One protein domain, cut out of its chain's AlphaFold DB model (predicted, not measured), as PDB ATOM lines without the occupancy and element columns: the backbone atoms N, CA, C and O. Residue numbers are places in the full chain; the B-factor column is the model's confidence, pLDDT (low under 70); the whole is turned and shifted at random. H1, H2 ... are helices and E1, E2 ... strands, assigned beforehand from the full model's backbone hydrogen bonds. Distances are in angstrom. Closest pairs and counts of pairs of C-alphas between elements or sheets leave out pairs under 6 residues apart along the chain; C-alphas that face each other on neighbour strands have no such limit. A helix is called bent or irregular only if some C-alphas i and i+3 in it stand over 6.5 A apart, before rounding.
ATOM      1  N   THR A 303     -50.142  18.184  27.355       95.44
ATOM      2  CA  THR A 303     -50.357  16.894  28.025       95.44
ATOM      3  C   THR A 303     -50.032  15.770  27.046       95.44
ATOM      4  O   THR A 303     -49.900  16.012  25.849       95.44
ATOM      5  N   GLY A 304     -49.909  14.538  27.536       94.94
ATOM      6  CA  GLY A 304     -49.521  13.397  26.716       94.94
ATOM      7  C   GLY A 304     -48.033  13.399  26.357       94.94
ATOM      8  O   GLY A 304     -47.221  14.097  26.966       94.94
ATOM      9  N   ALA A 305     -47.665  12.598  25.360       93.50
ATOM     10  CA  ALA A 305     -46.337  12.632  24.766       93.50
ATOM     11  C   ALA A 305     -46.147  13.944  23.988       93.50
ATOM     12  O   ALA A 305     -47.052  14.375  23.277       93.50
ATOM     13  N   HIS A 306     -44.969  14.557  24.084       91.94
ATOM     14  CA  HIS A 306     -44.646  15.793  23.371       91.94
ATOM     15  C   HIS A 306     -43.161  15.835  22.986       91.94
ATOM     16  O   HIS A 306     -42.295  15.384  23.746       91.94
ATOM     17  N   ARG A 307     -42.854  16.373  21.801       88.88
ATOM     18  CA  ARG A 307     -41.483  16.516  21.287       88.88
ATOM     19  C   ARG A 307     -40.911  17.877  21.662       88.88
ATOM     20  O   ARG A 307     -41.465  18.905  21.303       88.88
ATOM     21  N   TRP A 308     -39.789  17.881  22.375       90.62
ATOM     22  CA  TRP A 308     -39.109  19.098  22.828       90.62
ATOM     23  C   TRP A 308     -37.609  18.831  22.996       90.62
ATOM     24  O   TRP A 308     -37.208  17.692  23.226       90.62
ATOM     25  N   ALA A 309     -36.764  19.858  22.865       89.25
ATOM     26  CA  ALA A 309     -35.313  19.795  23.119       89.25
ATOM     27  C   ALA A 309     -34.589  18.535  22.563       89.25
ATOM     28  O   ALA A 309     -33.730  17.953  23.229       89.25
ATOM     29  N   GLY A 310     -34.958  18.083  21.357       86.81
ATOM     30  CA  GLY A 310     -34.362  16.914  20.689       86.81
ATOM     31  C   GLY A 310     -34.803  15.534  21.203       86.81
ATOM     32  O   GLY A 310     -34.244  14.528  20.771       86.81
ATOM     33  N   SER A 311     -35.792  15.450  22.097       91.12
ATOM     34  CA  SER A 311     -36.317  14.192  22.646       91.12
ATOM     35  C   SER A 311     -37.852  14.169  22.683       91.12
ATOM     36  O   SER A 311     -38.517  15.112  22.252       91.12
ATOM     37  N   VAL A 312     -38.416  13.071  23.186       92.25
ATOM     38  CA  VAL A 312     -39.835  12.954  23.548       92.25
ATOM     39  C   VAL A 312     -39.914  12.909  25.071       92.25
ATOM     40  O   VAL A 312     -39.196  12.128  25.696       92.25
ATOM     41  N   TYR A 313     -40.800  13.714  25.643       95.12
ATOM     42  CA  TYR A 313     -41.166  13.703  27.060       95.12
ATOM     43  C   TYR A 313     -42.655  13.352  27.185       95.12
ATOM     44  O   TYR A 313     -43.377  13.370  26.185       95.12
ATOM     45  N   TYR A 314     -43.126  13.057  28.396       95.81
ATOM     46  CA  TYR A 314     -44.551  12.874  28.673       95.81
ATOM     47  C   TYR A 314     -45.018  13.812  29.780       95.81
ATOM     48  O   TYR A 314     -44.370  13.893  30.822       95.81
ATOM     49  N   PHE A 315     -46.156  14.467  29.570       97.19
ATOM     50  CA  PHE A 315     -46.800  15.371  30.518       97.19
ATOM     51  C   PHE A 315     -48.140  14.775  30.955       97.19
ATOM     52  O   PHE A 315     -48.996  14.447  30.136       97.19
ATOM     53  N   ASP A 316     -48.312  14.562  32.253       96.19
ATOM     54  CA  ASP A 316     -49.458  13.848  32.808       96.19
ATOM     55  C   ASP A 316     -50.791  14.594  32.543       96.19
ATOM     56  O   ASP A 316     -50.896  15.768  32.892       96.19
ATOM     57  N   PRO A 317     -51.832  13.966  31.953       93.56
ATOM     58  CA  PRO A 317     -53.055  14.675  31.557       93.56
ATOM     59  C   PRO A 317     -53.895  15.302  32.676       93.56
ATOM     60  O   PRO A 317     -54.806  16.067  32.368       93.56
ATOM     61  N   VAL A 318     -53.633  14.976  33.947       93.62
ATOM     62  CA  VAL A 318     -54.369  15.528  35.098       93.62
ATOM     63  C   VAL A 318     -53.562  16.620  35.792       93.62
ATOM     64  O   VAL A 318     -54.114  17.653  36.165       93.62
ATOM     65  N   THR A 319     -52.260  16.396  35.968       96.19
ATOM     66  CA  THR A 319     -51.375  17.299  36.723       96.19
ATOM     67  C   THR A 319     -50.528  18.219  35.843       96.19
ATOM     68  O   THR A 319     -49.955  19.171  36.361       96.19
ATOM     69  N   TYR A 320     -50.455  17.964  34.531       97.00
ATOM     70  CA  TYR A 320     -49.601  18.632  33.533       97.00
ATOM     71  C   TYR A 320     -48.083  18.502  33.788       97.00
ATOM     72  O   TYR A 320     -47.273  19.030  33.023       97.00
ATOM     73  N   LEU A 321     -47.680  17.776  34.836       97.75
ATOM     74  CA  LEU A 321     -46.285  17.580  35.228       97.75
ATOM     75  C   LEU A 321     -45.587  16.553  34.333       97.75
ATOM     76  O   LEU A 321     -46.200  15.597  33.851       97.75
ATOM     77  N   ARG A 322     -44.276  16.725  34.148       97.56
ATOM     78  CA  ARG A 322     -43.430  15.769  33.425       97.56
ATOM     79  C   ARG A 322     -43.348  14.428  34.167       97.56
ATOM     80  O   ARG A 322     -43.197  14.401  35.387       97.56
ATOM     81  N   VAL A 323     -43.417  13.320  33.434       97.00
ATOM     82  CA  VAL A 323     -43.281  11.961  33.978       97.00
ATOM     83  C   VAL A 323     -41.840  11.470  33.841       97.00
ATOM     84  O   VAL A 323     -41.369  11.214  32.735       97.00
ATOM     85  N   ASP A 324     -41.189  11.256  34.983       97.19
ATOM     86  CA  ASP A 324     -39.823  10.734  35.082       97.19
ATOM     87  C   ASP A 324     -39.826   9.286  35.609       97.19
ATOM     88  O   ASP A 324     -40.692   8.895  36.394       97.19
ATOM     89  N   ASN A 325     -38.839   8.482  35.195       95.25
ATOM     90  CA  ASN A 325     -38.658   7.062  35.556       95.25
ATOM     91  C   ASN A 325     -39.895   6.158  35.326       95.25
ATOM     92  O   ASN A 325     -40.039   5.124  35.986       95.25
ATOM     93  N   GLY A 326     -40.790   6.518  34.402       92.25
ATOM     94  CA  GLY A 326     -42.128   5.936  34.277       92.25
ATOM     95  C   GLY A 326     -42.496   5.451  32.874       92.25
ATOM     96  O   GLY A 326     -41.993   5.942  31.866       92.25
ATOM     97  N   TRP A 327     -43.436   4.502  32.813       90.06
ATOM     98  CA  TRP A 327     -44.086   4.080  31.568       90.06
ATOM     99  C   TRP A 327     -45.372   4.882  31.311       90.06
ATOM    100  O   TRP A 327     -46.175   5.082  32.231       90.06
ATOM    101  N   ARG A 328     -45.583   5.308  30.059       91.00
ATOM    102  CA  ARG A 328     -46.818   5.931  29.534       91.00
ATOM    103  C   ARG A 328     -46.954   5.598  28.044       91.00
ATOM    104  O   ARG A 328     -45.958   5.645  27.339       91.00
ATOM    105  N   GLU A 329     -48.150   5.240  27.564       85.38
ATOM    106  CA  GLU A 329     -48.407   4.892  26.140       85.38
ATOM    107  C   GLU A 329     -47.413   3.862  25.544       85.38
ATOM    108  O   GLU A 329     -47.009   3.952  24.389       85.38
ATOM    109  N   GLY A 330     -46.963   2.896  26.358       81.25
ATOM    110  CA  GLY A 330     -45.957   1.889  25.977       81.25
ATOM    111  C   GLY A 330     -44.534   2.422  25.765       81.25
ATOM    112  O   GLY A 330     -43.660   1.675  25.335       81.25
ATOM    113  N   LEU A 331     -44.285   3.686  26.101       86.94
ATOM    114  CA  LEU A 331     -42.986   4.348  26.089       86.94
ATOM    115  C   LEU A 331     -42.417   4.425  27.513       86.94
ATOM    116  O   LEU A 331     -43.170   4.648  28.464       86.94
ATOM    117  N   TYR A 332     -41.095   4.279  27.663       89.75
ATOM    118  CA  TYR A 332     -40.399   4.465  28.943       89.75
ATOM    119  C   TYR A 332     -39.598   5.768  28.967       89.75
ATOM    120  O   TYR A 332     -38.722   5.982  28.120       89.75
ATOM    121  N   PHE A 333     -39.879   6.595  29.971       93.44
ATOM    122  CA  PHE A 333     -39.246   7.885  30.212       93.44
ATOM    123  C   PHE A 333     -38.276   7.769  31.393       93.44
ATOM    124  O   PHE A 333     -38.630   7.247  32.450       93.44
ATOM    125  N   GLY A 334     -37.029   8.195  31.190       93.62
ATOM    126  CA  GLY A 334     -35.919   7.998  32.122       93.62
ATOM    127  C   GLY A 334     -35.888   8.996  33.280       93.62
ATOM    128  O   GLY A 334     -36.841   9.734  33.523       93.62
ATOM    129  N   ALA A 335     -34.761   9.036  33.993       95.69
ATOM    130  CA  ALA A 335     -34.578   9.891  35.169       95.69
ATOM    131  C   ALA A 335     -34.532  11.402  34.867       95.69
ATOM    132  O   ALA A 335     -34.709  12.206  35.775       95.69
ATOM    133  N   ASP A 336     -34.312  11.790  33.610       94.75
ATOM    134  CA  ASP A 336     -34.410  13.166  33.108       94.75
ATOM    135  C   ASP A 336     -35.721  13.429  32.333       94.75
ATOM    136  O   ASP A 336     -35.862  14.464  31.678       94.75
ATOM    137  N   GLY A 337     -36.666  12.482  32.387       95.12
ATOM    138  CA  GLY A 337     -37.951  12.521  31.690       95.12
ATOM    139  C   GLY A 337     -37.893  12.174  30.200       95.12
ATOM    140  O   GLY A 337     -38.933  12.190  29.545       95.12
ATOM    141  N   ARG A 338     -36.716  11.873  29.631       94.75
ATOM    142  CA  ARG A 338     -36.571  11.578  28.194       94.75
ATOM    143  C   ARG A 338     -36.957  10.150  27.848       94.75
ATOM    144  O   ARG A 338     -36.647   9.219  28.587       94.75
ATOM    145  N   LEU A 339     -37.544   9.961  26.669       92.69
ATOM    146  CA  LEU A 339     -37.755   8.646  26.064       92.69
ATOM    147  C   LEU A 339     -36.427   7.884  25.902       92.69
ATOM    148  O   LEU A 339     -35.562   8.297  25.130       92.69
ATOM    149  N   VAL A 340     -36.291   6.748  26.594       86.56
ATOM    150  CA  VAL A 340     -35.049   5.953  26.625       86.56
ATOM    151  C   VAL A 340     -34.997   4.907  25.510       86.56
ATOM    152  O   VAL A 340     -33.974   4.750  24.850       86.56
ATOM    153  N   ASN A 341     -36.090   4.165  25.306       71.38
ATOM    154  CA  ASN A 341     -36.118   2.996  24.426       71.38
ATOM    155  C   ASN A 341     -37.090   3.226  23.257       71.38
ATOM    156  O   ASN A 341     -38.287   2.964  23.360       71.38
ATOM    157  N   GLY A 342     -36.578   3.793  22.161       73.88
ATOM    158  CA  GLY A 342     -37.360   4.219  20.996       73.88
ATOM    159  C   GLY A 342     -37.922   3.061  20.163       73.88
ATOM    160  O   GLY A 342     -37.397   2.765  19.086       73.88
ATOM    161  N   GLY A 343     -39.006   2.450  20.648       85.69
ATOM    162  CA  GLY A 343     -39.737   1.364  19.987       85.69
ATOM    163  C   GLY A 343     -40.333   1.728  18.620       85.69
ATOM    164  O   GLY A 343     -40.170   2.842  18.116       85.69
ATOM    165  N   PHE A 344     -41.035   0.768  18.017       92.44
ATOM    166  CA  PHE A 344     -41.492   0.775  16.623       92.44
ATOM    167  C   PHE A 344     -42.029   2.132  16.140       92.44
ATOM    168  O   PHE A 344     -41.498   2.703  15.187       92.44
ATOM    169  N   SER A 345     -43.018   2.691  16.843       92.12
ATOM    170  CA  SER A 345     -43.628   3.994  16.547       92.12
ATOM    171  C   SER A 345     -42.618   5.139  16.437       92.12
ATOM    172  O   SER A 345     -42.678   5.946  15.511       92.12
ATOM    173  N   THR A 346     -41.634   5.188  17.337       91.06
ATOM    174  CA  THR A 346     -40.577   6.209  17.325       91.06
ATOM    175  C   THR A 346     -39.712   6.098  16.076       91.06
ATOM    176  O   THR A 346     -39.307   7.121  15.532       91.06
ATOM    177  N   ARG A 347     -39.471   4.887  15.557       93.00
ATOM    178  CA  ARG A 347     -38.744   4.701  14.290       93.00
ATOM    179  C   ARG A 347     -39.568   5.089  13.064       93.00
ATOM    180  O   ARG A 347     -38.992   5.659  12.141       93.00
ATOM    181  N   VAL A 348     -40.886   4.856  13.073       96.44
ATOM    182  CA  VAL A 348     -41.798   5.363  12.027       96.44
ATOM    183  C   VAL A 348     -41.698   6.889  11.962       96.44
ATOM    184  O   VAL A 348     -41.431   7.446  10.904       96.44
ATOM    185  N   ILE A 349     -41.817   7.567  13.105       95.50
ATOM    186  CA  ILE A 349     -41.750   9.034  13.193       95.50
ATOM    187  C   ILE A 349     -40.356   9.556  12.805       95.50
ATOM    188  O   ILE A 349     -40.228  10.483  12.005       95.50
ATOM    189  N   ASN A 350     -39.288   8.926  13.306       94.12
ATOM    190  CA  ASN A 350     -37.916   9.337  13.008       94.12
ATOM    191  C   ASN A 350     -37.553   9.178  11.515       94.12
ATOM    192  O   ASN A 350     -36.676   9.901  11.041       94.12
ATOM    193  N   TRP A 351     -38.229   8.307  10.751       97.06
ATOM    194  CA  TRP A 351     -38.064   8.238   9.291       97.06
ATOM    195  C   TRP A 351     -38.405   9.571   8.612       97.06
ATOM    196  O   TRP A 351     -37.673   9.991   7.711       97.06
ATOM    197  N   PHE A 352     -39.479  10.232   9.063       98.06
ATOM    198  CA  PHE A 352     -39.914  11.532   8.552       98.06
ATOM    199  C   PHE A 352     -38.955  12.641   8.994       98.06
ATOM    200  O   PHE A 352     -38.454  13.377   8.151       98.06
ATOM    201  N   LEU A 353     -38.611  12.704  10.285       94.81
ATOM    202  CA  LEU A 353     -37.711  13.733  10.833       94.81
ATOM    203  C   LEU A 353     -36.314  13.709  10.182       94.81
ATOM    204  O   LEU A 353     -35.749  14.747   9.857       94.81
ATOM    205  N   GLN A 354     -35.772  12.526   9.874       95.56
ATOM    206  CA  GLN A 354     -34.512  12.395   9.119       95.56
ATOM    207  C   GLN A 354     -34.583  12.944   7.677       95.56
ATOM    208  O   GLN A 354     -33.546  13.083   7.018       95.56
ATOM    209  N   ARG A 355     -35.789  13.218   7.167       97.25
ATOM    210  CA  ARG A 355     -36.106  13.617   5.786       97.25
ATOM    211  C   ARG A 355     -36.743  15.007   5.678       97.25
ATOM    212  O   ARG A 355     -36.976  15.479   4.565       97.25
ATOM    213  N   GLU A 356     -36.962  15.680   6.800       95.62
ATOM    214  CA  GLU A 356     -37.344  17.088   6.837       95.62
ATOM    215  C   GLU A 356     -36.316  17.953   6.080       95.62
ATOM    216  O   GLU A 356     -35.117  17.651   6.056       95.62
ATOM    217  N   GLY A 357     -36.797  18.968   5.357       97.06
ATOM    218  CA  GLY A 357     -35.989  19.796   4.454       97.06
ATOM    219  C   GLY A 357     -35.495  19.104   3.170       97.06
ATOM    220  O   GLY A 357     -34.820  19.746   2.365       97.06
ATOM    221  N   LYS A 358     -35.794  17.811   2.952       97.56
ATOM    222  CA  LYS A 358     -35.235  17.008   1.838       97.56
ATOM    223  C   LYS A 358     -36.278  16.478   0.851       97.56
ATOM    224  O   LYS A 358     -35.905  16.124  -0.265       97.56
ATOM    225  N   ILE A 359     -37.556  16.411   1.231       98.50
ATOM    226  CA  ILE A 359     -38.615  15.766   0.435       98.50
ATOM    227  C   ILE A 359     -39.539  16.794  -0.220       98.50
ATOM    228  O   ILE A 359     -40.034  17.709   0.431       98.50
ATOM    229  N   THR A 360     -39.803  16.614  -1.512       98.25
ATOM    230  CA  THR A 360     -40.796  17.384  -2.281       98.25
ATOM    231  C   THR A 360     -42.053  16.539  -2.497       98.25
ATOM    232  O   THR A 360     -41.951  15.327  -2.692       98.25
ATOM    233  N   TYR A 361     -43.244  17.139  -2.467       98.00
ATOM    234  CA  TYR A 361     -44.483  16.371  -2.607       98.00
ATOM    235  C   TYR A 361     -44.668  15.914  -4.059       98.00
ATOM    236  O   TYR A 361     -44.655  16.734  -4.976       98.00
ATOM    237  N   SER A 362     -44.865  14.614  -4.282       95.81
ATOM    238  CA  SER A 362     -45.227  14.070  -5.592       95.81
ATOM    239  C   SER A 362     -45.928  12.721  -5.483       95.81
ATOM    240  O   SER A 362     -45.411  11.777  -4.887       95.81
ATOM    241  N   MET A 363     -47.071  12.615  -6.161       94.06
ATOM    242  CA  MET A 363     -47.789  11.354  -6.378       94.06
ATOM    243  C   MET A 363     -47.297  10.600  -7.630       94.06
ATOM    244  O   MET A 363     -47.729   9.476  -7.868       94.06
ATOM    245  N   TYR A 364     -46.409  11.213  -8.427       93.25
ATOM    246  CA  TYR A 364     -45.957  10.708  -9.735       93.25
ATOM    247  C   TYR A 364     -44.463  10.343  -9.793       93.25
ATOM    248  O   TYR A 364     -44.040   9.686 -10.740       93.25
ATOM    249  N   GLY A 365     -43.664  10.784  -8.814       93.94
ATOM    250  CA  GLY A 365     -42.280  10.328  -8.632       93.94
ATOM    251  C   GLY A 365     -42.224   8.998  -7.877       93.94
ATOM    252  O   GLY A 365     -43.180   8.224  -7.891       93.94
ATOM    253  N   SER A 366     -41.139   8.739  -7.146       96.19
ATOM    254  CA  SER A 366     -40.956   7.479  -6.404       96.19
ATOM    255  C   SER A 366     -42.026   7.191  -5.340       96.19
ATOM    256  O   SER A 366     -42.085   6.067  -4.840       96.19
ATOM    257  N   ARG A 367     -42.819   8.200  -4.937       96.56
ATOM    258  CA  ARG A 367     -43.796   8.208  -3.820       96.56
ATOM    259  C   ARG A 367     -43.208   7.871  -2.437       96.56
ATOM    260  O   ARG A 367     -43.899   8.013  -1.433       96.56
ATOM    261  N   THR A 368     -41.943   7.468  -2.372       97.00
ATOM    262  CA  THR A 368     -41.284   6.770  -1.254       97.00
ATOM    263  C   THR A 368     -40.111   7.554  -0.666       97.00
ATOM    264  O   THR A 368     -39.523   7.128   0.325       97.00
ATOM    265  N   GLY A 369     -39.758   8.695  -1.261       96.31
ATOM    266  CA  GLY A 369     -38.621   9.527  -0.875       96.31
ATOM    267  C   GLY A 369     -37.283   9.066  -1.451       96.31
ATOM    268  O   GLY A 369     -36.264   9.681  -1.146       96.31
ATOM    269  N   ALA A 370     -37.264   8.014  -2.278       96.62
ATOM    270  CA  ALA A 370     -36.042   7.454  -2.861       96.62
ATOM    271  C   ALA A 370     -35.382   8.389  -3.894       96.62
ATOM    272  O   ALA A 370     -34.161   8.446  -3.984       96.62
ATOM    273  N   ASP A 371     -36.188   9.161  -4.626       96.88
ATOM    274  CA  ASP A 371     -35.767  10.196  -5.585       96.88
ATOM    275  C   ASP A 371     -35.839  11.626  -5.007       96.88
ATOM    276  O   ASP A 371     -35.791  12.609  -5.744       96.88
ATOM    277  N   GLY A 372     -35.999  11.759  -3.685       97.25
ATOM    278  CA  GLY A 372     -36.290  13.041  -3.039       97.25
ATOM    279  C   GLY A 372     -37.751  13.498  -3.171       97.25
ATOM    280  O   GLY A 372     -38.076  14.614  -2.758       97.25
ATOM    281  N   THR A 373     -38.650  12.663  -3.708       98.19
ATOM    282  CA  THR A 373     -40.091  12.947  -3.794       98.19
ATOM    283  C   THR A 373     -40.941  11.880  -3.104       98.19
ATOM    284  O   THR A 373     -40.599  10.695  -3.112       98.19
ATOM    285  N   ALA A 374     -42.053  12.277  -2.483       98.19
ATOM    286  CA  ALA A 374     -42.982  11.334  -1.856       98.19
ATOM    287  C   ALA A 374     -44.430  11.847  -1.796       98.19
ATOM    288  O   ALA A 374     -44.669  13.048  -1.901       98.19
ATOM    289  N   ASP A 375     -45.379  10.938  -1.547       97.38
ATOM    290  CA  ASP A 375     -46.717  11.281  -1.038       97.38
ATOM    291  C   ASP A 375     -46.934  10.679   0.355       97.38
ATOM    292  O   ASP A 375     -46.149   9.844   0.817       97.38
ATOM    293  N   CYS A 376     -47.995  11.104   1.041       97.25
ATOM    294  CA  CYS A 376     -48.309  10.682   2.407       97.25
ATOM    295  C   CYS A 376     -48.337   9.154   2.607       97.25
ATOM    296  O   CYS A 376     -47.785   8.643   3.577       97.25
ATOM    297  N   SER A 377     -48.924   8.406   1.674       97.25
ATOM    298  CA  SER A 377     -49.135   6.957   1.799       97.25
ATOM    299  C   SER A 377     -47.924   6.126   1.369       97.25
ATOM    300  O   SER A 377     -47.617   5.110   2.000       97.25
ATOM    301  N   GLY A 378     -47.174   6.584   0.364       97.81
ATOM    302  CA  GLY A 378     -45.903   5.970  -0.012       97.81
ATOM    303  C   GLY A 378     -44.792   6.243   1.010       97.81
ATOM    304  O   GLY A 378     -44.054   5.323   1.365       97.81
ATOM    305  N   SER A 379     -44.733   7.455   1.577       98.31
ATOM    306  CA  SER A 379     -43.829   7.761   2.695       98.31
ATOM    307  C   SER A 379     -44.196   6.980   3.957       98.31
ATOM    308  O   SER A 379     -43.311   6.367   4.550       98.31
ATOM    309  N   MET A 380     -45.483   6.883   4.316       98.69
ATOM    310  CA  MET A 380     -45.922   6.060   5.452       98.69
ATOM    311  C   MET A 380     -45.588   4.572   5.261       98.69
ATOM    312  O   MET A 380     -45.113   3.922   6.193       98.69
ATOM    313  N   THR A 381     -45.751   4.036   4.045       98.38
ATOM    314  CA  THR A 381     -45.341   2.658   3.710       98.38
ATOM    315  C   THR A 381     -43.854   2.431   3.999       98.38
ATOM    316  O   THR A 381     -43.488   1.431   4.620       98.38
ATOM    317  N   MET A 382     -42.992   3.373   3.603       98.19
ATOM    318  CA  MET A 382     -41.552   3.274   3.854       98.19
ATOM    319  C   MET A 382     -41.176   3.508   5.315       98.19
ATOM    320  O   MET A 382     -40.321   2.790   5.823       98.19
ATOM    321  N   ALA A 383     -41.829   4.440   6.010       98.38
ATOM    322  CA  ALA A 383     -41.611   4.685   7.431       98.38
ATOM    323  C   ALA A 383     -41.925   3.435   8.274       98.38
ATOM    324  O   ALA A 383     -41.097   3.002   9.078       98.38
ATOM    325  N   LEU A 384     -43.066   2.787   8.013       98.44
ATOM    326  CA  LEU A 384     -43.437   1.495   8.603       98.44
ATOM    327  C   LEU A 384     -42.408   0.404   8.270       98.44
ATOM    328  O   LEU A 384     -41.948  -0.309   9.166       98.44
ATOM    329  N   ARG A 385     -41.999   0.277   7.000       97.31
ATOM    330  CA  ARG A 385     -41.013  -0.731   6.580       97.31
ATOM    331  C   ARG A 385     -39.648  -0.518   7.241       97.31
ATOM    332  O   ARG A 385     -39.086  -1.481   7.757       97.31
ATOM    333  N   THR A 386     -39.134   0.711   7.288       96.44
ATOM    334  CA  THR A 386     -37.870   1.047   7.965       96.44
ATOM    335  C   THR A 386     -37.955   0.859   9.482       96.44
ATOM    336  O   THR A 386     -36.967   0.463  10.093       96.44
ATOM    337  N   ALA A 387     -39.126   1.049  10.096       95.69
ATOM    338  CA  ALA A 387     -39.340   0.728  11.506       95.69
ATOM    339  C   ALA A 387     -39.322  -0.785  11.811       95.69
ATOM    340  O   ALA A 387     -39.183  -1.158  12.976       95.69
ATOM    341  N   GLY A 388     -39.420  -1.656  10.800       95.50
ATOM    342  CA  GLY A 388     -39.413  -3.117  10.955       95.50
ATOM    343  C   GLY A 388     -40.752  -3.794  10.648       95.50
ATOM    344  O   GLY A 388     -41.026  -4.874  11.174       95.50
ATOM    345  N   ALA A 389     -41.617  -3.171   9.842       97.19
ATOM    346  CA  ALA A 389     -42.793  -3.836   9.285       97.19
ATOM    347  C   ALA A 389     -42.397  -4.935   8.280       97.19
ATOM    348  O   ALA A 389     -41.281  -4.958   7.743       97.19
ATOM    349  N   SER A 390     -43.338  -5.835   7.990       97.19
ATOM    350  CA  SER A 390     -43.241  -6.823   6.914       97.19
ATOM    351  C   SER A 390     -42.937  -6.164   5.562       97.19
ATOM    352  O   SER A 390     -43.179  -4.970   5.359       97.19
ATOM    353  N   VAL A 391     -42.366  -6.928   4.624       97.19
ATOM    354  CA  VAL A 391     -42.059  -6.409   3.280       97.19
ATOM    355  C   VAL A 391     -43.368  -5.958   2.610       97.19
ATOM    356  O   VAL A 391     -44.278  -6.780   2.488       97.19
ATOM    357  N   PRO A 392     -43.503  -4.681   2.203       96.00
ATOM    358  CA  PRO A 392     -44.704  -4.209   1.525       96.00
ATOM    359  C   PRO A 392     -44.821  -4.875   0.151       96.00
ATOM    360  O   PRO A 392     -43.850  -4.932  -0.601       96.00
ATOM    361  N   GLN A 393     -46.011  -5.377  -0.184       95.75
ATOM    362  CA  GLN A 393     -46.251  -6.027  -1.481       95.75
ATOM    363  C   GLN A 393     -46.386  -5.013  -2.628       95.75
ATOM    364  O   GLN A 393     -46.135  -5.345  -3.782       95.75
ATOM    365  N   ILE A 394     -46.793  -3.787  -2.295       94.31
ATOM    366  CA  ILE A 394     -46.945  -2.624  -3.175       94.31
ATOM    367  C   ILE A 394     -46.605  -1.361  -2.374       94.31
ATOM    368  O   ILE A 394     -46.638  -1.382  -1.143       94.31
ATOM    369  N   ILE A 395     -46.353  -0.237  -3.046       95.75
ATOM    370  CA  ILE A 395     -46.346   1.071  -2.377       95.75
ATOM    371  C   ILE A 395     -47.802   1.498  -2.167       95.75
ATOM    372  O   ILE A 395     -48.465   1.939  -3.109       95.75
ATOM    373  N   TYR A 396     -48.311   1.320  -0.947       96.44
ATOM    374  CA  TYR A 396     -49.734   1.460  -0.651       96.44
ATOM    375  C   TYR A 396     -50.276   2.875  -0.926       96.44
ATOM    376  O   TYR A 396     -49.556   3.877  -0.961       96.44
ATOM    377  N   SER A 397     -51.585   2.922  -1.145       95.69
ATOM    378  CA  SER A 397     -52.431   4.117  -1.128       95.69
ATOM    379  C   SER A 397     -53.171   4.210   0.208       95.69
ATOM    380  O   SER A 397     -53.232   3.229   0.947       95.69
ATOM    381  N   THR A 398     -53.797   5.350   0.492       94.62
ATOM    382  CA  THR A 398     -54.785   5.533   1.577       94.62
ATOM    383  C   THR A 398     -55.774   4.359   1.680       94.62
ATOM    384  O   THR A 398     -55.853   3.717   2.724       94.62
ATOM    385  N   GLU A 399     -56.411   3.984   0.565       93.50
ATOM    386  CA  GLU A 399     -57.338   2.839   0.461       93.50
ATOM    387  C   GLU A 399     -56.753   1.484   0.896       93.50
ATOM    388  O   GLU A 399     -57.460   0.632   1.433       93.50
ATOM    389  N   THR A 400     -55.469   1.243   0.633       95.12
ATOM    390  CA  THR A 400     -54.861  -0.095   0.763       95.12
ATOM    391  C   THR A 400     -53.955  -0.231   1.990       95.12
ATOM    392  O   THR A 400     -53.772  -1.337   2.506       95.12
ATOM    393  N   LEU A 401     -53.475   0.890   2.537       97.62
ATOM    394  CA  LEU A 401     -52.663   0.969   3.754       97.62
ATOM    395  C   LEU A 401     -53.391   0.393   4.983       97.62
ATOM    396  O   LEU A 401     -52.755  -0.226   5.836       97.62
ATOM    397  N   HIS A 402     -54.726   0.502   5.029       97.62
ATOM    398  CA  HIS A 402     -55.584  -0.107   6.055       97.62
ATOM    399  C   HIS A 402     -55.263  -1.591   6.321       97.62
ATOM    400  O   HIS A 402     -55.191  -2.010   7.476       97.62
ATOM    401  N   GLY A 403     -55.068  -2.391   5.265       97.06
ATOM    402  CA  GLY A 403     -54.759  -3.821   5.390       97.06
ATOM    403  C   GLY A 403     -53.317  -4.077   5.826       97.06
ATOM    404  O   GLY A 403     -53.062  -4.948   6.656       97.06
ATOM    405  N   TYR A 404     -52.371  -3.280   5.321       98.12
ATOM    406  CA  TYR A 404     -50.955  -3.384   5.682       98.12
ATOM    407  C   TYR A 404     -50.703  -3.051   7.160       98.12
ATOM    408  O   TYR A 404     -49.908  -3.735   7.803       98.12
ATOM    409  N   LEU A 405     -51.417  -2.067   7.717       98.44
ATOM    410  CA  LEU A 405     -51.378  -1.731   9.145       98.44
ATOM    411  C   LEU A 405     -51.860  -2.902  10.015       98.44
ATOM    412  O   LEU A 405     -51.139  -3.336  10.915       98.44
ATOM    413  N   LEU A 406     -53.037  -3.465   9.716       98.06
ATOM    414  CA  LEU A 406     -53.588  -4.619  10.445       98.06
ATOM    415  C   LEU A 406     -52.633  -5.824  10.408       98.06
ATOM    416  O   LEU A 406     -52.332  -6.407  11.451       98.06
ATOM    417  N   ASN A 407     -52.071  -6.130   9.235       97.38
ATOM    418  CA  ASN A 407     -51.083  -7.200   9.049       97.38
ATOM    419  C   ASN A 407     -49.737  -6.935   9.754       97.38
ATOM    420  O   ASN A 407     -48.913  -7.841   9.853       97.38
ATOM    421  N   ASN A 408     -49.502  -5.716  10.248       97.44
ATOM    422  CA  ASN A 408     -48.305  -5.324  10.996       97.44
ATOM    423  C   ASN A 408     -48.564  -5.089  12.489       97.44
ATOM    424  O   ASN A 408     -47.749  -4.454  13.162       97.44
ATOM    425  N   GLY A 409     -49.660  -5.632  13.025       96.25
ATOM    426  CA  GLY A 409     -49.950  -5.613  14.459       96.25
ATOM    427  C   GLY A 409     -50.659  -4.351  14.945       96.25
ATOM    428  O   GLY A 409     -50.766  -4.156  16.154       96.25
ATOM    429  N   TYR A 410     -51.168  -3.509  14.044       97.88
ATOM    430  CA  TYR A 410     -52.095  -2.445  14.418       97.88
ATOM    431  C   TYR A 410     -53.525  -2.983  14.612       97.88
ATOM    432  O   TYR A 410     -53.883  -4.083  14.178       97.88
ATOM    433  N   TYR A 411     -54.371  -2.186  15.256       97.56
ATOM    434  CA  TYR A 411     -55.820  -2.345  15.290       97.56
ATOM    435  C   TYR A 411     -56.502  -1.003  15.020       97.56
ATOM    436  O   TYR A 411     -55.913   0.051  15.245       97.56
ATOM    437  N   LEU A 412     -57.737  -1.044  14.523       96.94
ATOM    438  CA  LEU A 412     -58.554   0.154  14.352       96.94
ATOM    439  C   LEU A 412     -59.050   0.609  15.732       96.94
ATOM    440  O   LEU A 412     -59.848  -0.089  16.353       96.94
ATOM    441  N   ALA A 413     -58.540   1.741  16.214       95.31
ATOM    442  CA  ALA A 413     -58.872   2.319  17.515       95.31
ATOM    443  C   ALA A 413     -60.027   3.333  17.434       95.31
ATOM    444  O   ALA A 413     -60.781   3.466  18.393       95.31
ATOM    445  N   TYR A 414     -60.190   4.013  16.293       95.44
ATOM    446  CA  TYR A 414     -61.305   4.927  16.021       95.44
ATOM    447  C   TYR A 414     -61.654   4.951  14.524       95.44
ATOM    448  O   TYR A 414     -60.761   4.889  13.680       95.44
ATOM    449  N   GLU A 415     -62.939   5.086  14.193       94.81
ATOM    450  CA  GLU A 415     -63.456   5.353  12.843       94.81
ATOM    451  C   GLU A 415     -64.618   6.354  12.953       94.81
ATOM    452  O   GLU A 415     -65.581   6.097  13.675       94.81
ATOM    453  N   GLY A 416     -64.551   7.504  12.266       92.00
ATOM    454  CA  GLY A 416     -65.609   8.512  12.378       92.00
ATOM    455  C   GLY A 416     -65.283   9.920  11.870       92.00
ATOM    456  O   GLY A 416     -64.487  10.117  10.955       92.00
ATOM    457  N   ARG A 417     -65.972  10.910  12.455       85.44
ATOM    458  CA  ARG A 417     -65.896  12.357  12.141       85.44
ATOM    459  C   ARG A 417     -65.932  13.262  13.386       85.44
ATOM    460  O   ARG A 417     -66.108  14.468  13.251       85.44
ATOM    461  N   GLY A 418     -65.819  12.699  14.587       69.69
ATOM    462  CA  GLY A 418     -65.695  13.475  15.821       69.69
ATOM    463  C   GLY A 418     -64.237  13.818  16.133       69.69
ATOM    464  O   GLY A 418     -63.323  13.217  15.570       69.69
ATOM    465  N   GLN A 419     -64.034  14.727  17.090       64.56
ATOM    466  CA  GLN A 419     -62.738  14.946  17.755       64.56
ATOM    467  C   GLN A 419     -62.450  13.884  18.842       64.56
ATOM    468  O   GLN A 419     -61.436  13.938  19.522       64.56
ATOM    469  N   GLU A 420     -63.319  12.878  18.986       57.94
ATOM    470  CA  GLU A 420     -63.205  11.760  19.945       57.94
ATOM    471  C   GLU A 420     -62.034  10.798  19.655       57.94
ATOM    472  O   GLU A 420     -61.793   9.852  20.407       57.94
ATOM    473  N   ALA A 421     -61.288  11.043  18.578       65.31
ATOM    474  CA  ALA A 421     -60.006  10.418  18.297       65.31
ATOM    475  C   ALA A 421     -58.952  10.858  19.332       65.31
ATOM    476  O   ALA A 421     -58.098  11.692  19.046       65.31
ATOM    477  N   SER A 422     -58.998  10.279  20.537       85.31
ATOM    478  CA  SER A 422     -57.952  10.422  21.557       85.31
ATOM    479  C   SER A 422     -56.665   9.759  21.052       85.31
ATOM    480  O   SER A 422     -56.435   8.564  21.271       85.31
ATOM    481  N   LEU A 423     -55.880  10.529  20.294       91.44
ATOM    482  CA  LEU A 423     -54.630  10.096  19.680       91.44
ATOM    483  C   LEU A 423     -53.601   9.748  20.754       91.44
ATOM    484  O   LEU A 423     -53.483  10.432  21.770       91.44
ATOM    485  N   GLN A 424     -52.841   8.692  20.496       92.31
ATOM    486  CA  GLN A 424     -51.668   8.289  21.262       92.31
ATOM    487  C   GLN A 424     -50.438   8.299  20.358       92.31
ATOM    488  O   GLN A 424     -50.541   8.163  19.136       92.31
ATOM    489  N   TYR A 425     -49.263   8.455  20.959       92.69
ATOM    490  CA  TYR A 425     -48.003   8.528  20.232       92.69
ATOM    491  C   TYR A 425     -47.794   7.294  19.337       92.69
ATOM    492  O   TYR A 425     -47.793   6.149  19.799       92.69
ATOM    493  N   GLY A 426     -47.581   7.518  18.039       93.69
ATOM    494  CA  GLY A 426     -47.408   6.450  17.054       93.69
ATOM    495  C   GLY A 426     -48.682   5.895  16.422       93.69
ATOM    496  O   GLY A 426     -48.578   4.985  15.595       93.69
ATOM    497  N   ASP A 427     -49.861   6.418  16.769       96.56
ATOM    498  CA  ASP A 427     -51.079   6.140  16.011       96.56
ATOM    499  C   ASP A 427     -50.906   6.581  14.552       96.56
ATOM    500  O   ASP A 427     -50.482   7.706  14.281       96.56
ATOM    501  N   VAL A 428     -51.265   5.716  13.605       98.12
ATOM    502  CA  VAL A 428     -51.300   6.051  12.176       98.12
ATOM    503  C   VAL A 428     -52.728   6.426  11.807       98.12
ATOM    504  O   VAL A 428     -53.637   5.596  11.868       98.12
ATOM    505  N   ILE A 429     -52.932   7.680  11.416       97.50
ATOM    506  CA  ILE A 429     -54.234   8.203  11.007       97.50
ATOM    507  C   ILE A 429     -54.339   8.141   9.482       97.50
ATOM    508  O   ILE A 429     -53.382   8.454   8.771       97.50
ATOM    509  N   ILE A 430     -55.502   7.743   8.968       97.25
ATOM    510  CA  ILE A 430     -55.870   7.815   7.548       97.25
ATOM    511  C   ILE A 430     -57.147   8.652   7.431       97.25
ATOM    512  O   ILE A 430     -58.149   8.358   8.084       97.25
ATOM    513  N   TRP A 431     -57.109   9.691   6.604       95.62
ATOM    514  CA  TRP A 431     -58.243  10.534   6.236       95.62
ATOM    515  C   TRP A 431     -58.817  10.132   4.874       95.62
ATOM    516  O   TRP A 431     -58.106   9.630   4.004       95.62
ATOM    517  N   GLY A 432     -60.105  10.417   4.691       92.12
ATOM    518  CA  GLY A 432     -60.903   9.982   3.549       92.12
ATOM    519  C   GLY A 432     -61.685   8.709   3.881       92.12
ATOM    520  O   GLY A 432     -61.259   7.886   4.687       92.12
ATOM    521  N   LYS A 433     -62.872   8.542   3.284       91.25
ATOM    522  CA  LYS A 433     -63.629   7.284   3.402       91.25
ATOM    523  C   LYS A 433     -63.012   6.217   2.501       91.25
ATOM    524  O   LYS A 433     -62.607   6.530   1.385       91.25
ATOM    525  N   LYS A 434     -63.047   4.957   2.944       89.81
ATOM    526  CA  LYS A 434     -62.766   3.794   2.086       89.81
ATOM    527  C   LYS A 434     -63.682   3.796   0.854       89.81
ATOM    528  O   LYS A 434     -64.841   4.204   0.941       89.81
ATOM    529  N   ALA A 435     -63.145   3.336  -0.272       87.75
ATOM    530  CA  ALA A 435     -63.663   3.482  -1.633       87.75
ATOM    531  C   ALA A 435     -63.878   4.941  -2.111       87.75
ATOM    532  O   ALA A 435     -64.612   5.170  -3.073       87.75
ATOM    533  N   ALA A 436     -63.251   5.933  -1.466       87.06
ATOM    534  CA  ALA A 436     -63.380   7.356  -1.804       87.06
ATOM    535  C   ALA A 436     -62.138   8.219  -1.473       87.06
ATOM    536  O   ALA A 436     -62.160   9.421  -1.726       87.06
ATOM    537  N   SER A 437     -61.060   7.635  -0.939       85.44
ATOM    538  CA  SER A 437     -59.856   8.320  -0.431       85.44
ATOM    539  C   SER A 437     -58.693   8.396  -1.434       85.44
ATOM    540  O   SER A 437     -57.590   8.806  -1.075       85.44
ATOM    541  N   LEU A 438     -58.913   7.987  -2.691       80.31
ATOM    542  CA  LEU A 438     -57.914   8.054  -3.766       80.31
ATOM    543  C   LEU A 438     -57.652   9.492  -4.245       80.31
ATOM    544  O   LEU A 438     -58.509  10.372  -4.160       80.31
ATOM    545  N   GLY A 439     -56.469   9.712  -4.828       79.00
ATOM    546  CA  GLY A 439     -56.049  11.032  -5.300       79.00
ATOM    547  C   GLY A 439     -55.831  11.989  -4.128       79.00
ATOM    548  O   GLY A 439     -55.223  11.611  -3.132       79.00
ATOM    549  N   GLY A 440     -56.344  13.215  -4.242       78.62
ATOM    550  CA  GLY A 440     -56.334  14.201  -3.154       78.62
ATOM    551  C   GLY A 440     -57.474  14.057  -2.139       78.62
ATOM    552  O   GLY A 440     -57.595  14.905  -1.267       78.62
ATOM    553  N   ASN A 441     -58.327  13.028  -2.241       85.31
ATOM    554  CA  ASN A 441     -59.493  12.855  -1.356       85.31
ATOM    555  C   ASN A 441     -59.171  12.109  -0.046       85.31
ATOM    556  O   ASN A 441     -60.078  11.718   0.694       85.31
ATOM    557  N   GLY A 442     -57.892  11.858   0.221       91.75
ATOM    558  CA  GLY A 442     -57.421  11.195   1.424       91.75
ATOM    559  C   GLY A 442     -55.986  11.576   1.754       91.75
ATOM    560  O   GLY A 442     -55.204  11.967   0.888       91.75
ATOM    561  N   HIS A 443     -55.642  11.436   3.027       96.56
ATOM    562  CA  HIS A 443     -54.323  11.748   3.566       96.56
ATOM    563  C   HIS A 443     -53.941  10.698   4.617       96.56
ATOM    564  O   HIS A 443     -54.786   9.928   5.071       96.56
ATOM    565  N   THR A 444     -52.676  10.625   5.019       98.00
ATOM    566  CA  THR A 444     -52.261   9.782   6.148       98.00
ATOM    567  C   THR A 444     -51.051  10.376   6.847       98.00
ATOM    568  O   THR A 444     -50.247  11.057   6.218       98.00
ATOM    569  N   MET A 445     -50.950  10.170   8.153       98.00
ATOM    570  CA  MET A 445     -49.982  10.807   9.049       98.00
ATOM    571  C   MET A 445     -49.758   9.921  10.276       98.00
ATOM    572  O   MET A 445     -50.542   9.002  10.520       98.00
ATOM    573  N   VAL A 446     -48.712  10.191  11.055       97.94
ATOM    574  CA  VAL A 446     -48.472   9.511  12.337       97.94
ATOM    575  C   VAL A 446     -48.451  10.527  13.476       97.94
ATOM    576  O   VAL A 446     -47.842  11.589  13.345       97.94
ATOM    577  N   ALA A 447     -49.130  10.209  14.578       95.69
ATOM    578  CA  ALA A 447     -49.154  11.028  15.784       95.69
ATOM    579  C   ALA A 447     -47.767  11.074  16.437       95.69
ATOM    580  O   ALA A 447     -47.177  10.038  16.751       95.69
ATOM    581  N   THR A 448     -47.253  12.281  16.646       93.62
ATOM    582  CA  THR A 448     -45.952  12.556  17.270       93.62
ATOM    583  C   THR A 448     -46.067  13.135  18.675       93.62
ATOM    584  O   THR A 448     -45.075  13.162  19.405       93.62
ATOM    585  N   GLY A 449     -47.282  13.521  19.061       91.56
ATOM    586  CA  GLY A 449     -47.684  13.837  20.421       91.56
ATOM    587  C   GLY A 449     -49.119  13.379  20.688       91.56
ATOM    588  O   GLY A 449     -49.840  13.009  19.759       91.56
ATOM    589  N   SER A 450     -49.527  13.384  21.953       91.56
ATOM    590  CA  SER A 450     -50.872  12.985  22.394       91.56
ATOM    591  C   SER A 450     -51.525  14.080  23.254       91.56
ATOM    592  O   SER A 450     -51.182  15.255  23.122       91.56
ATOM    593  N   GLY A 451     -52.504  13.732  24.094       88.38
ATOM    594  CA  GLY A 451     -53.115  14.670  25.039       88.38
ATOM    595  C   GLY A 451     -54.026  15.725  24.400       88.38
ATOM    596  O   GLY A 451     -54.776  15.431  23.473       88.38
ATOM    597  N   ASN A 452     -53.996  16.943  24.945       82.88
ATOM    598  CA  ASN A 452     -54.968  18.015  24.679       82.88
ATOM    599  C   ASN A 452     -54.621  18.898  23.466       82.88
ATOM    600  O   ASN A 452     -55.402  19.788  23.131       82.88
ATOM    601  N   ASN A 453     -53.444  18.723  22.855       81.62
ATOM    602  CA  ASN A 453     -53.019  19.500  21.684       81.62
ATOM    603  C   ASN A 453     -52.172  18.648  20.710       81.62
ATOM    604  O   ASN A 453     -51.080  19.072  20.319       81.62
ATOM    605  N   PRO A 454     -52.622  17.428  20.357       89.94
ATOM    606  CA  PRO A 454     -51.775  16.394  19.770       89.94
ATOM    607  C   PRO A 454     -51.160  16.836  18.439       89.94
ATOM    608  O   PRO A 454     -51.809  17.492  17.621       89.94
ATOM    609  N   THR A 455     -49.906  16.457  18.202       92.62
ATOM    610  CA  THR A 455     -49.180  16.753  16.960       92.62
ATOM    611  C   THR A 455     -49.093  15.529  16.056       92.62
ATOM    612  O   THR A 455     -49.092  14.386  16.518       92.62
ATOM    613  N   VAL A 456     -49.009  15.768  14.751       95.81
ATOM    614  CA  VAL A 456     -48.876  14.757  13.697       95.81
ATOM    615  C   VAL A 456     -47.788  15.163  12.711       95.81
ATOM    616  O   VAL A 456     -47.637  16.345  12.414       95.81
ATOM    617  N   ILE A 457     -47.073  14.184  12.153       97.56
ATOM    618  CA  ILE A 457     -46.119  14.392  11.055       97.56
ATOM    619  C   ILE A 457     -46.561  13.630   9.802       97.56
ATOM    620  O   ILE A 457     -47.039  12.490   9.879       97.56
ATOM    621  N   SER A 458     -46.403  14.255   8.635       97.69
ATOM    622  CA  SER A 458     -46.641  13.617   7.337       97.69
ATOM    623  C   SER A 458     -45.880  14.287   6.196       97.69
ATOM    624  O   SER A 458     -45.407  15.411   6.329       97.69
ATOM    625  N   THR A 459     -45.824  13.598   5.053       98.19
ATOM    626  CA  THR A 459     -45.547  14.200   3.745       98.19
ATOM    627  C   THR A 459     -46.855  14.761   3.170       98.19
ATOM    628  O   THR A 459     -47.688  14.007   2.663       98.19
ATOM    629  N   CYS A 460     -47.048  16.076   3.243       95.81
ATOM    630  CA  CYS A 460     -48.275  16.787   2.879       95.81
ATOM    631  C   CYS A 460     -48.031  17.875   1.809       95.81
ATOM    632  O   CYS A 460     -46.910  18.079   1.343       95.81
ATOM    633  N   TYR A 461     -49.101  18.570   1.408       94.62
ATOM    634  CA  TYR A 461     -49.067  19.653   0.410       94.62
ATOM    635  C   TYR A 461     -49.265  21.056   1.022       94.62
ATOM    636  O   TYR A 461     -49.521  22.009   0.293       94.62
ATOM    637  N   LEU A 462     -49.135  21.210   2.350       94.75
ATOM    638  CA  LEU A 462     -49.358  22.490   3.055       94.75
ATOM    639  C   LEU A 462     -48.500  23.649   2.514       94.75
ATOM    640  O   LEU A 462     -48.918  24.799   2.553       94.75
ATOM    641  N   THR A 463     -47.319  23.347   1.970       95.62
ATOM    642  CA  THR A 463     -46.390  24.322   1.375       95.62
ATOM    643  C   THR A 463     -46.546  24.456  -0.150       95.62
ATOM    644  O   THR A 463     -45.588  24.768  -0.850       95.62
ATOM    645  N   GLU A 464     -47.738  24.168  -0.687       94.88
ATOM    646  CA  GLU A 464     -48.094  24.229  -2.119       94.88
ATOM    647  C   GLU A 464     -47.120  23.488  -3.066       94.88
ATOM    648  O   GLU A 464     -46.943  23.861  -4.227       94.88
ATOM    649  N   GLY A 465     -46.481  22.417  -2.583       92.88
ATOM    650  CA  GLY A 465     -45.528  21.623  -3.368       92.88
ATOM    651  C   GLY A 465     -44.124  22.228  -3.486       92.88
ATOM    652  O   GLY A 465     -43.349  21.791  -4.340       92.88
ATOM    653  N   GLN A 466     -43.772  23.204  -2.641       97.12
ATOM    654  CA  GLN A 466     -42.414  23.746  -2.557       97.12
ATOM    655  C   GLN A 466     -41.349  22.646  -2.345       97.12
ATOM    656  O   GLN A 466     -41.586  21.569  -1.787       97.12
ATOM    657  N   ARG A 467     -40.142  22.906  -2.863       97.44
ATOM    658  CA  ARG A 467     -39.064  21.912  -2.936       97.44
ATOM    659  C   ARG A 467     -38.440  21.673  -1.560       97.44
ATOM    660  O   ARG A 467     -37.875  22.589  -0.975       97.44
ATOM    661  N   GLY A 468     -38.461  20.423  -1.100       97.12
ATOM    662  CA  GLY A 468     -37.856  19.991   0.169       97.12
ATOM    663  C   GLY A 468     -38.739  20.168   1.414       97.12
ATOM    664  O   GLY A 468     -38.401  19.642   2.472       97.12
ATOM    665  N   THR A 469     -39.878  20.853   1.300       97.94
ATOM    666  CA  THR A 469     -40.737  21.277   2.422       97.94
ATOM    667  C   THR A 469     -41.982  20.406   2.625       97.94
ATOM    668  O   THR A 469     -42.906  20.807   3.328       97.94
ATOM    669  N   ALA A 470     -42.061  19.232   1.991       98.00
ATOM    670  CA  ALA A 470     -43.275  18.411   2.026       98.00
ATOM    671  C   ALA A 470     -43.486  17.685   3.358       98.00
ATOM    672  O   ALA A 470     -44.620  17.372   3.699       98.00
ATOM    673  N   ILE A 471     -42.418  17.403   4.109       98.38
ATOM    674  CA  ILE A 471     -42.548  16.872   5.469       98.38
ATOM    675  C   ILE A 471     -42.811  18.038   6.418       98.38
ATOM    676  O   ILE A 471     -42.039  18.995   6.431       98.38
ATOM    677  N   GLN A 472     -43.909  17.953   7.168       96.88
ATOM    678  CA  GLN A 472     -44.355  18.952   8.141       96.88
ATOM    679  C   GLN A 472     -44.868  18.249   9.403       96.88
ATOM    680  O   GLN A 472     -45.604  17.264   9.297       96.88
ATOM    681  N   GLU A 473     -44.503  18.771  10.575       94.44
ATOM    682  CA  GLU A 473     -45.083  18.416  11.876       94.44
ATOM    683  C   GLU A 473     -46.024  19.544  12.322       94.44
ATOM    684  O   GLU A 473     -45.626  20.707  12.368       94.44
ATOM    685  N   VAL A 474     -47.294  19.223  12.589       92.69
ATOM    686  CA  VAL A 474     -48.359  20.210  12.847       92.69
ATOM    687  C   VAL A 474     -49.308  19.747  13.951       92.69
ATOM    688  O   VAL A 474     -49.412  18.554  14.240       92.69
ATOM    689  N   ASN A 475     -50.041  20.681  14.561       91.81
ATOM    690  CA  ASN A 475     -51.144  20.350  15.463       91.81
ATOM    691  C   ASN A 475     -52.298  19.684  14.688       91.81
ATOM    692  O   ASN A 475     -52.734  20.183  13.647       91.81
ATOM    693  N   TYR A 476     -52.793  18.561  15.209       92.56
ATOM    694  CA  TYR A 476     -53.802  17.737  14.550       92.56
ATOM    695  C   TYR A 476     -55.172  18.410  14.497       92.56
ATOM    696  O   TYR A 476     -55.802  18.406  13.443       92.56
ATOM    697  N   ASP A 477     -55.627  19.017  15.597       89.88
ATOM    698  CA  ASP A 477     -56.932  19.680  15.641       89.88
ATOM    699  C   ASP A 477     -57.006  20.860  14.672       89.88
ATOM    700  O   ASP A 477     -58.006  21.007  13.970       89.88
ATOM    701  N   TRP A 478     -55.947  21.668  14.569       90.94
ATOM    702  CA  TRP A 478     -55.839  22.694  13.535       90.94
ATOM    703  C   TRP A 478     -55.944  22.077  12.134       90.94
ATOM    704  O   TRP A 478     -56.844  22.451  11.381       90.94
ATOM    705  N   TYR A 479     -55.096  21.096  11.806       92.94
ATOM    706  CA  TYR A 479     -55.030  20.546  10.449       92.94
ATOM    707  C   TYR A 479     -56.334  19.826  10.047       92.94
ATOM    708  O   TYR A 479     -56.814  19.974   8.924       92.94
ATOM    709  N   TRP A 480     -56.963  19.102  10.977       92.31
ATOM    710  CA  TRP A 480     -58.248  18.429  10.764       92.31
ATOM    711  C   TRP A 480     -59.415  19.416  10.598       92.31
ATOM    712  O   TRP A 480     -60.364  19.137   9.863       92.31
ATOM    713  N   ASN A 481     -59.370  20.581  11.252       91.56
ATOM    714  CA  ASN A 481     -60.353  21.641  11.014       91.56
ATOM    715  C   ASN A 481     -60.118  22.360   9.672       91.56
ATOM    716  O   ASN A 481     -61.101  22.682   9.005       91.56
ATOM    717  N   ASP A 482     -58.859  22.572   9.273       92.19
ATOM    718  CA  ASP A 482     -58.475  23.223   8.011       92.19
ATOM    719  C   ASP A 482     -58.888  22.393   6.780       92.19
ATOM    720  O   ASP A 482     -59.559  22.910   5.886       92.19
ATOM    721  N   ASP A 483     -58.664  21.070   6.800       90.25
ATOM    722  CA  ASP A 483     -59.141  20.116   5.774       90.25
ATOM    723  C   ASP A 483     -60.672  19.856   5.835       90.25
ATOM    724  O   ASP A 483     -61.199  18.860   5.337       90.25
ATOM    725  N   ASN A 484     -61.430  20.762   6.467       91.88
ATOM    726  CA  ASN A 484     -62.890  20.729   6.577       91.88
ATOM    727  C   ASN A 484     -63.431  19.418   7.202       91.88
ATOM    728  O   ASN A 484     -64.441  18.853   6.767       91.88
ATOM    729  N   ARG A 485     -62.786  18.965   8.285       91.69
ATOM    730  CA  ARG A 485     -63.228  17.867   9.168       91.69
ATOM    731  C   ARG A 485     -63.414  16.529   8.429       91.69
ATOM    732  O   ARG A 485     -64.529  15.983   8.382       91.69
ATOM    733  N   PRO A 486     -62.340  15.983   7.829       92.00
ATOM    734  CA  PRO A 486     -62.400  14.760   7.042       92.00
ATOM    735  C   PRO A 486     -62.844  13.552   7.879       92.00
ATOM    736  O   PRO A 486     -62.704  13.496   9.103       92.00
ATOM    737  N   TYR A 487     -63.397  12.553   7.186       93.75
ATOM    738  CA  TYR A 487     -63.667  11.246   7.787       93.75
ATOM    739  C   TYR A 487     -62.331  10.554   8.069       93.75
ATOM    740  O   TYR A 487     -61.478  10.536   7.186       93.75
ATOM    741  N   GLN A 488     -62.155  10.014   9.273       94.50
ATOM    742  CA  GLN A 488     -60.867   9.533   9.772       94.50
ATOM    743  C   GLN A 488     -60.924   8.098  10.306       94.50
ATOM    744  O   GLN A 488     -61.928   7.665  10.874       94.50
ATOM    745  N   TYR A 489     -59.799   7.401  10.160       96.62
ATOM    746  CA  TYR A 489     -59.486   6.101  10.739       96.62
ATOM    747  C   TYR A 489     -58.196   6.226  11.551       96.62
ATOM    748  O   TYR A 489     -57.178   6.635  10.996       96.62
ATOM    749  N   VAL A 490     -58.207   5.835  12.823       96.94
ATOM    750  CA  VAL A 490     -57.015   5.834  13.686       96.94
ATOM    751  C   VAL A 490     -56.581   4.397  13.932       96.94
ATOM    752  O   VAL A 490     -57.342   3.600  14.486       96.94
ATOM    753  N   TYR A 491     -55.360   4.063  13.530       97.88
ATOM    754  CA  TYR A 491     -54.751   2.760  13.756       97.88
ATOM    755  C   TYR A 491     -53.723   2.839  14.875       97.88
ATOM    756  O   TYR A 491     -52.705   3.514  14.733       97.88
ATOM    757  N   ARG A 492     -53.946   2.074  15.946       96.19
ATOM    758  CA  ARG A 492     -53.043   1.976  17.098       96.19
ATOM    759  C   ARG A 492     -52.264   0.672  17.076       96.19
ATOM    760  O   ARG A 492     -52.819  -0.375  16.745       96.19
ATOM    761  N   LEU A 493     -50.981   0.717  17.416       94.81
ATOM    762  CA  LEU A 493     -50.152  -0.482  17.531       94.81
ATOM    763  C   LEU A 493     -50.587  -1.288  18.768       94.81
ATOM    764  O   LEU A 493     -50.714  -0.721  19.849       94.81
ATOM    765  N   ARG A 494     -50.843  -2.598  18.626       93.00
ATOM    766  CA  ARG A 494     -51.333  -3.449  19.738       93.00
ATOM    767  C   ARG A 494     -50.318  -3.598  20.869       93.00
ATOM    768  O   ARG A 494     -50.702  -3.635  22.030       93.00
ATOM    769  N   ASP A 495     -49.047  -3.703  20.504       89.44
ATOM    770  CA  ASP A 495     -47.908  -3.701  21.416       89.44
ATOM    771  C   ASP A 495     -47.137  -2.393  21.212       89.44
ATOM    772  O   ASP A 495     -46.298  -2.284  20.319       89.44
ATOM    773  N   GLN A 496     -47.461  -1.375  22.010       80.19
ATOM    774  CA  GLN A 496     -46.777  -0.078  21.962       80.19
ATOM    775  C   GLN A 496     -45.306  -0.166  22.418       80.19
ATOM    776  O   GLN A 496     -44.509   0.686  22.032       80.19
ATOM    777  N   ALA A 497     -44.931  -1.212  23.167       78.12
ATOM    778  CA  ALA A 497     -43.559  -1.466  23.604       78.12
ATOM    779  C   ALA A 497     -42.734  -2.276  22.581       78.12
ATOM    780  O   ALA A 497     -41.562  -2.567  22.839       78.12
ATOM    781  N   ARG A 498     -43.315  -2.620  21.417       85.12
ATOM    782  CA  ARG A 498     -42.659  -3.364  20.333       85.12
ATOM    783  C   ARG A 498     -41.295  -2.760  19.992       85.12
ATOM    784  O   ARG A 498     -41.203  -1.601  19.572       85.12
ATOM    785  N   ALA A 499     -40.264  -3.591  20.131       73.69
ATOM    786  CA  ALA A 499     -38.870  -3.249  19.856       73.69
ATOM    787  C   ALA A 499     -38.590  -2.958  18.376       73.69
ATOM    788  O   ALA A 499     -39.416  -3.246  17.478       73.69
TER     789      ALA A 499
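AT A GLANCE: This is residues 303 to 499 of the 499 residues of the protein "Mannosyl-glycoprotein endo-beta-N-acetylglucosamidase" of Lactobacillus reuteri (UniProt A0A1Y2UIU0). A strongly twisted sheet of six strands with helices H1, H2 and H3 over one face makes the large lobe, and two small hairpins, E1 with E2 and E3 with E4, make a head at one end. The short helix H4 sits beside the large sheet's strands. The printed part has 197 residues, with four named helices and ten named strands in the order E1 E2 E3 E4 H1 H2 H3 E5 E6 E7 E8 E9 H4 E10; the large sheet runs E5 E10 E6 E7 E8 E9, all antiparallel. The class is mixed, helices and strands, with under half of the residues in named elements. The whole is compact, with a radius of gyration of the C-alphas of 15.9 A and spans of 46 by 33 by 32 A.

HOW THE PARTS SIT: Start at the antiparallel hairpin of E1, residues 304 to 308, and E2, residues 311 to 315, where N 306 and O 313 are within hydrogen-bond range at 2.9 A. In the next hairpin, E3, residues 326 to 328, and E4, residues 331 to 333, N 328 and O 331 are 3.0 A apart. Then H1, residues 344 to 353, touches H2, residues 376 to 387, opposite ways at a steep tilt of 54 degrees; their closest C-alphas, Val 348 and Ala 383, are 4.6 A apart. With residues 377 to 381 alone, H2 only just touches H3, residues 398 to 406, with 3 pairs of C-alphas within 8 A, the closest being Ser 377 and Thr 398, 5.8 A. In the large sheet, look at edge strand E5, residues 410 to 416, beside E10, residues 488 to 493: N 413 and O 490 are 2.8 A apart. E6, residues 428 to 431, E7, residues 443 to 447, E8, residues 455 to 459, and E9, residues 471 to 475, form a meander, each strand the antiparallel neighbour of the one before. Find N 430 and O 489 between E6 and E10 at 2.9 A, and N 446 and O 457 in the hairpin of E7 and E8 at 3.1 A. H1, H2 and H3 make two layers with this sheet, helices on one face, at heights over the sheet of 8.8, 9.5 and 8.6 A. H4, residues 476 to 482, is on the sheet but over none of its strands. H3 is only just irregular, with C-alphas 399 and 402 6.6 A apart. Every O i to N i+4 pair is within hydrogen-bond range in H2 and H4, against 5 of 6 in H1 and 2 of 5 in H3, where 3 of 6 O i to N i+3 pairs are.

IN THESE COORDINATES: Find C-alpha 304 at (-49.521, 13.397, 26.716), where E1 begins. H2 runs 16.2 A from C-alpha 376 at (-48.309, 10.682, 2.407). E5 is 17.5 A long, and E10 runs 16.6 A to C-alpha 493 at (-50.152, -0.482, 17.531).

THE WHOLE: The C-alphas farthest apart, Ala 335 and Ala 435, are 47.3 A apart. The printed part has no cut; the links H1 to H2, E5 to E6, E6 to E7 and E8 to E9 are long. Residues 418 to 421 have pLDDT under 70 in this model.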